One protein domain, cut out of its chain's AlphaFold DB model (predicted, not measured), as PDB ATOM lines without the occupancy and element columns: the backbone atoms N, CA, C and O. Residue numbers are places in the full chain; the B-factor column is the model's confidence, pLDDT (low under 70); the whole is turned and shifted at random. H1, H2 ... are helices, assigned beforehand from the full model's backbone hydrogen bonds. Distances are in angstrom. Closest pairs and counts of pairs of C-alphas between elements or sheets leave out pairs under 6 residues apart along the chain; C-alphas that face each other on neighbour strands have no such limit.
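Overview. This is residues 16 to 65 of the 281 residues of an uncharacterized protein of Trichuris suis (pig whipworm) (UniProt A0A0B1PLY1). One long straight helix, H1, makes the length of this rod, and after its last residue the chain folds back beside it. The returning stretch holds the one-turn helix H2, which packs on H1 partway along, and then the short helix H3, set crosswise near H1; residues 16 to 24 of H1 stick out beyond the rest. The printed part has 50 residues with three named helices, in the order H1, H2, H3, and no named strand; the class is all helix. The whole is only just loose, close to compact, with a radius of gyration of the C-alphas of 12.0 A and spans of 39 by 18 by 18 A.

Along the chain. H1 covers residues 16 to 40 and is 36.3 A long, from C-alpha 16 at (137.289, 247.073, 144.640) to C-alpha 40 at (144.683, 212.030, 150.347). H2 covers residues 50 to 53 and measures 5.4 A from first to last C-alpha. H3 covers residues 57 to 62, measures 8.7 A and ends with C-alpha 62 at (154.636, 230.330, 145.238).

Arrangement. H1 touches H2 with its residues 28 to 32 alone; their closest C-alphas, those of Arg 28 and Tyr 53, are 5.7 A apart. H1 and H3 are close but not clearly touching, with the closest C-alphas, those of Val 29 and Leu 60, 7.7 A apart. Their lines are about perpendicular, at 85 degrees. H2 and H3 are also close but not clearly touching; their closest C-alphas, those of Pro 50 and Thr 57, are 7.8 A apart. In H1 and H3 every O i to N i+4 pair is within hydrogen-bond range, while H2 is too short for such a pair.

Size, cuts and confidence. The two C-alphas farthest apart, those of Gln 16 and Gly 42, are 39.2 A apart. Without residues 16 to 24, which stand free, the body spans 26 by 21 by 16 A. The printed part has no cut; the link from H1 to H2 is short and that from H2 to H3 is tight. The mean pLDDT of the printed part is 79.5, and residues 57 to 65 are under 70.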
ATOM      1  N   GLN A  16     138.226 248.074 144.123       85.06
ATOM      2  CA  GLN A  16     137.289 247.073 144.640       85.06
ATOM      3  C   GLN A  16     137.273 245.808 143.777       85.06
ATOM      4  O   GLN A  16     137.344 244.708 144.317       85.06
ATOM      5  N   VAL A  17     137.253 245.956 142.451       87.25
ATOM      6  CA  VAL A  17     137.341 244.831 141.509       87.25
ATOM      7  C   VAL A  17     138.647 244.065 141.707       87.25
ATOM      8  O   VAL A  17     138.638 242.837 141.729       87.25
ATOM      9  N   GLU A  18     139.762 244.768 141.898       85.19
ATOM     10  CA  GLU A  18     141.058 244.135 142.140       85.19
ATOM     11  C   GLU A  18     141.105 243.391 143.485       85.19
ATOM     12  O   GLU A  18     141.577 242.256 143.547       85.19
ATOM     13  N   MET A  19     140.542 243.964 144.556       84.81
ATOM     14  CA  MET A  19     140.395 243.251 145.832       84.81
ATOM     15  C   MET A  19     139.530 241.997 145.688       84.81
ATOM     16  O   MET A  19     139.902 240.939 146.194       84.81
ATOM     17  N   PHE A  20     138.418 242.093 144.958       90.06
ATOM     18  CA  PHE A  20     137.522 240.962 144.740       90.06
ATOM     19  C   PHE A  20     138.207 239.845 143.945       90.06
ATOM     20  O   PHE A  20     138.087 238.676 144.298       90.06
ATOM     21  N   LYS A  21     138.996 240.189 142.917       86.31
ATOM     22  CA  LYS A  21     139.808 239.217 142.166       86.31
ATOM     23  C   LYS A  21     140.801 238.483 143.067       86.31
ATOM     24  O   LYS A  21     140.902 237.262 142.974       86.31
ATOM     25  N   ARG A  22     141.493 239.199 143.959       81.81
ATOM     26  CA  ARG A  22     142.451 238.601 144.906       81.81
ATOM     27  C   ARG A  22     141.776 237.665 145.901       81.81
ATOM     28  O   ARG A  22     142.244 236.547 146.093       81.81
ATOM     29  N   GLN A  23     140.667 238.094 146.501       84.25
ATOM     30  CA  GLN A  23     139.889 237.252 147.415       84.25
ATOM     31  C   GLN A  23     139.357 236.007 146.708       84.25
ATOM     32  O   GLN A  23     139.450 234.900 147.230       84.25
ATOM     33  N   ASN A  24     138.852 236.173 145.487       90.31
ATOM     34  CA  ASN A  24     138.343 235.065 144.699       90.31
ATOM     35  C   ASN A  24     139.452 234.061 144.335       90.31
ATOM     36  O   ASN A  24     139.227 232.861 144.443       90.31
ATOM     37  N   LEU A  25     140.655 234.530 143.982       85.88
ATOM     38  CA  LEU A  25     141.816 233.660 143.774       85.88
ATOM     39  C   LEU A  25     142.194 232.903 145.058       85.88
ATOM     40  O   LEU A  25     142.396 231.694 145.008       85.88
ATOM     41  N   SER A  26     142.231 233.592 146.202       85.12
ATOM     42  CA  SER A  26     142.526 232.980 147.505       85.12
ATOM     43  C   SER A  26     141.561 231.837 147.828       85.12
ATOM     44  O   SER A  26     141.993 230.748 148.195       85.12
ATOM     45  N   LEU A  27     140.259 232.060 147.630       89.38
ATOM     46  CA  LEU A  27     139.235 231.042 147.868       89.38
ATOM     47  C   LEU A  27     139.396 229.836 146.938       89.38
ATOM     48  O   LEU A  27     139.245 228.697 147.370       89.38
ATOM     49  N   ARG A  28     139.729 230.061 145.662       88.12
ATOM     50  CA  ARG A  28     139.975 228.965 144.711       88.12
ATOM     51  C   ARG A  28     141.149 228.089 145.137       88.12
ATOM     52  O   ARG A  28     141.036 226.868 145.071       88.12
ATOM     53  N   VAL A  29     142.240 228.702 145.597       85.06
ATOM     54  CA  VAL A  29     143.403 227.982 146.137       85.06
ATOM     55  C   VAL A  29     143.006 227.145 147.352       85.06
ATOM     56  O   VAL A  29     143.328 225.960 147.417       85.06
ATOM     57  N   GLU A  30     142.290 227.741 148.302       88.56
ATOM     58  CA  GLU A  30     141.891 227.068 149.539       88.56
ATOM     59  C   GLU A  30     140.998 225.850 149.270       88.56
ATOM     60  O   GLU A  30     141.254 224.761 149.790       88.56
ATOM     61  N   VAL A  31     140.006 225.992 148.384       90.94
ATOM     62  CA  VAL A  31     139.129 224.882 147.981       90.94
ATOM     63  C   VAL A  31     139.916 223.774 147.280       90.94
ATOM     64  O   VAL A  31     139.676 222.595 147.553       90.94
ATOM     65  N   TYR A  32     140.862 224.127 146.405       89.12
ATOM     66  CA  TYR A  32     141.718 223.154 145.724       89.12
ATOM     67  C   TYR A  32     142.548 222.328 146.722       89.12
ATOM     68  O   TYR A  32     142.532 221.093 146.672       89.12
ATOM     69  N   TYR A  33     143.215 222.979 147.684       86.31
ATOM     70  CA  TYR A  33     143.978 222.276 148.722       86.31
ATOM     71  C   TYR A  33     143.088 221.431 149.633       86.31
ATOM     72  O   TYR A  33     143.462 220.308 149.979       86.31
ATOM     73  N   LEU A  34     141.902 221.926 149.995       90.38
ATOM     74  CA  LEU A  34     140.963 221.166 150.814       90.38
ATOM     75  C   LEU A  34     140.531 219.877 150.106       90.38
ATOM     76  O   LEU A  34     140.625 218.801 150.694       90.38
ATOM     77  N   LYS A  35     140.124 219.959 148.834       89.62
ATOM     78  CA  LYS A  35     139.773 218.768 148.043       89.62
ATOM     79  C   LYS A  35     140.948 217.805 147.884       89.62
ATOM     80  O   LYS A  35     140.755 216.596 147.970       89.62
ATOM     81  N   THR A  36     142.158 218.328 147.704       82.75
ATOM     82  CA  THR A  36     143.374 217.510 147.602       82.75
ATOM     83  C   THR A  36     143.594 216.705 148.884       82.75
ATOM     84  O   THR A  36     143.750 215.488 148.824       82.75
ATOM     85  N   ARG A  37     143.482 217.351 150.053       83.44
ATOM     86  CA  ARG A  37     143.587 216.686 151.361       83.44
ATOM     87  C   ARG A  37     142.469 215.676 151.614       83.44
ATOM     88  O   ARG A  37     142.721 214.627 152.197       83.44
ATOM     89  N   LEU A  38     141.240 215.962 151.179       82.94
ATOM     90  CA  LEU A  38     140.123 215.010 151.278       82.94
ATOM     91  C   LEU A  38     140.369 213.754 150.432       82.94
ATOM     92  O   LEU A  38     140.065 212.647 150.878       82.94
ATOM     93  N   ARG A  39     140.975 213.905 149.248       84.75
ATOM     94  CA  ARG A  39     141.424 212.771 148.435       84.75
ATOM     95  C   ARG A  39     142.552 211.993 149.106       84.75
ATOM     96  O   ARG A  39     142.486 210.770 149.143       84.75
ATOM     97  N   GLU A  40     143.570 212.673 149.626       77.50
ATOM     98  CA  GLU A  40     144.683 212.030 150.347       77.50
ATOM     99  C   GLU A  40     144.196 211.250 151.575       77.50
ATOM    100  O   GLU A  40     144.705 210.172 151.865       77.50
ATOM    101  N   ALA A  41     143.155 211.747 152.245       75.88
ATOM    102  CA  ALA A  41     142.478 211.061 153.341       75.88
ATOM    103  C   ALA A  41     141.559 209.901 152.890       75.88
ATOM    104  O   ALA A  41     140.941 209.256 153.734       75.88
ATOM    105  N   GLY A  42     141.425 209.644 151.583       80.94
ATOM    106  CA  GLY A  42     140.586 208.577 151.028       80.94
ATOM    107  C   GLY A  42     139.077 208.849 151.072       80.94
ATOM    108  O   GLY A  42     138.293 207.929 150.856       80.94
ATOM    109  N   ILE A  43     138.657 210.089 151.348       84.75
ATOM    110  CA  ILE A  43     137.238 210.472 151.471       84.75
ATOM    111  C   ILE A  43     136.605 210.679 150.088       84.75
ATOM    112  O   ILE A  43     135.434 210.374 149.879       84.75
ATOM    113  N   THR A  44     137.380 211.191 149.131       82.44
ATOM    114  CA  THR A  44     136.943 211.434 147.749       82.44
ATOM    115  C   THR A  44     137.848 210.713 146.759       82.44
ATOM    116  O   THR A  44     139.065 210.701 146.931       82.44
ATOM    117  N   CYS A  45     137.273 210.151 145.694       71.75
ATOM    118  CA  CYS A  45     138.013 209.340 144.723       71.75
ATOM    119  C   CYS A  45     138.692 210.161 143.612       71.75
ATOM    120  O   CYS A  45     139.659 209.703 143.007       71.75
ATOM    121  N   GLU A  46     138.205 211.371 143.338       80.94
ATOM    122  CA  GLU A  46     138.660 212.194 142.216       80.94
ATOM    123  C   GLU A  46     139.773 213.161 142.632       80.94
ATOM    124  O   GLU A  46     139.703 213.810 143.678       80.94
ATOM    125  N   CYS A  47     140.821 213.252 141.809       79.19
ATOM    126  CA  CYS A  47     141.873 214.250 141.982       79.19
ATOM    127  C   CYS A  47     141.395 215.589 141.419       79.19
ATOM    128  O   CYS A  47     141.051 215.622 140.240       79.19
ATOM    129  N   PRO A  48     141.385 216.679 142.210       84.94
ATOM    130  CA  PRO A  48     140.985 217.980 141.687       84.94
ATOM    131  C   PRO A  48     141.978 218.442 140.608       84.94
ATOM    132  O   PRO A  48     143.189 218.400 140.835       84.94
ATOM    133  N   ASP A  49     141.485 218.883 139.445       86.50
ATOM    134  CA  ASP A  49     142.322 219.477 138.391       86.50
ATOM    135  C   ASP A  49     142.543 220.975 138.695       86.50
ATOM    136  O   ASP A  49     141.570 221.729 138.795       86.50
ATOM    137  N   PRO A  50     143.796 221.462 138.809       84.69
ATOM    138  CA  PRO A  50     144.104 222.887 138.978       84.69
ATOM    139  C   PRO A  50     143.425 223.812 137.958       84.69
ATOM    140  O   PRO A  50     143.110 224.967 138.270       84.69
ATOM    141  N   ARG A  51     143.172 223.313 136.740       85.38
ATOM    142  CA  ARG A  51     142.539 224.082 135.660       85.38
ATOM    143  C   ARG A  51     141.077 224.410 135.939       85.38
ATOM    144  O   ARG A  51     140.644 225.503 135.578       85.38
ATOM    145  N   GLU A  52     140.347 223.543 136.641       85.44
ATOM    146  CA  GLU A  52     138.964 223.815 137.074       85.44
ATOM    147  C   GLU A  52     138.888 225.038 137.995       85.44
ATOM    148  O   GLU A  52     137.907 225.782 137.996       85.44
ATOM    149  N   TYR A  53     139.967 225.289 138.734       85.25
ATOM    150  CA  TYR A  53     140.101 226.401 139.666       85.25
ATOM    151  C   TYR A  53     140.809 227.614 139.049       85.25
ATOM    152  O   TYR A  53     141.004 228.623 139.730       85.25
ATOM    153  N   GLN A  54     141.162 227.551 137.758       86.19
ATOM    154  CA  GLN A  54     141.963 228.561 137.053       86.19
ATOM    155  C   GLN A  54     143.246 228.916 137.830       86.19
ATOM    156  O   GLN A  54     143.639 230.082 137.898       86.19
ATOM    157  N   LEU A  55     143.855 227.918 138.475       82.19
ATOM    158  CA  LEU A  55     145.098 228.077 139.217       82.19
ATOM    159  C   LEU A  55     146.265 227.768 138.287       82.19
ATOM    160  O   LEU A  55     146.322 226.700 137.680       82.19
ATOM    161  N   ASP A  56     147.198 228.709 138.182       77.44
ATOM    162  CA  ASP A  56     148.449 228.487 137.468       77.44
ATOM    163  C   ASP A  56     149.426 227.705 138.361       77.44
ATOM    164  O   ASP A  56     149.501 227.937 139.576       77.44
ATOM    165  N   THR A  57     150.210 226.800 137.775       61.91
ATOM    166  CA  THR A  57     151.207 225.991 138.496       61.91
ATOM    167  C   THR A  57     152.272 226.868 139.159       61.91
ATOM    168  O   THR A  57     152.734 226.552 140.255       61.91
ATOM    169  N   ALA A  58     152.584 228.033 138.582       62.91
ATOM    170  CA  ALA A  58     153.440 229.041 139.211       62.91
ATOM    171  C   ALA A  58     152.823 229.662 140.483       62.91
ATOM    172  O   ALA A  58     153.545 229.994 141.423       62.91
ATOM    173  N   THR A  59     151.491 229.779 140.546       60.28
ATOM    174  CA  THR A  59     150.772 230.340 141.707       60.28
ATOM    175  C   THR A  59     150.700 229.330 142.856       60.28
ATOM    176  O   THR A  59     150.832 229.715 144.013       60.28
ATOM    177  N   LEU A  60     150.564 228.036 142.543       59.12
ATOM    178  CA  LEU A  60     150.606 226.943 143.526       59.12
ATOM    179  C   LEU A  60     152.008 226.743 144.120       59.12
ATOM    180  O   LEU A  60     152.141 226.525 145.318       59.12
ATOM    181  N   ASN A  61     153.057 226.884 143.305       58.50
ATOM    182  CA  ASN A  61     154.445 226.751 143.760       58.50
ATOM    183  C   ASN A  61     154.931 227.947 144.606       58.50
ATOM    184  O   ASN A  61     155.876 227.805 145.379       58.50
ATOM    185  N   GLY A  62     154.307 229.124 144.464       49.31
ATOM    186  CA  GLY A  62     154.636 230.330 145.238       49.31
ATOM    187  C   GLY A  62     153.976 230.396 146.620       49.31
ATOM    188  O   GLY A  62     154.432 231.147 147.485       49.31
ATOM    189  N   ILE A  63     152.929 229.601 146.857       52.28
ATOM    190  CA  ILE A  63     152.296 229.457 148.170       52.28
ATOM    191  C   ILE A  63     153.056 228.354 148.893       52.28
ATOM    192  O   ILE A  63     152.668 227.189 148.909       52.28
ATOM    193  N   VAL A  64     154.208 228.742 149.445       49.69
ATOM    194  CA  VAL A  64     154.987 227.891 150.342       49.69
ATOM    195  C   VAL A  64     154.022 227.368 151.410       49.69
ATOM    196  O   VAL A  64     153.379 228.187 152.080       49.69
ATOM    197  N   PRO A  65     153.873 226.039 151.564       49.78
ATOM    198  CA  PRO A  65     153.008 225.485 152.589       49.78
ATOM    199  C   PRO A  65     153.448 226.070 153.924       49.78
ATOM    200  O   PRO A  65     154.642 226.132 154.224       49.78
TER     201      PRO A  65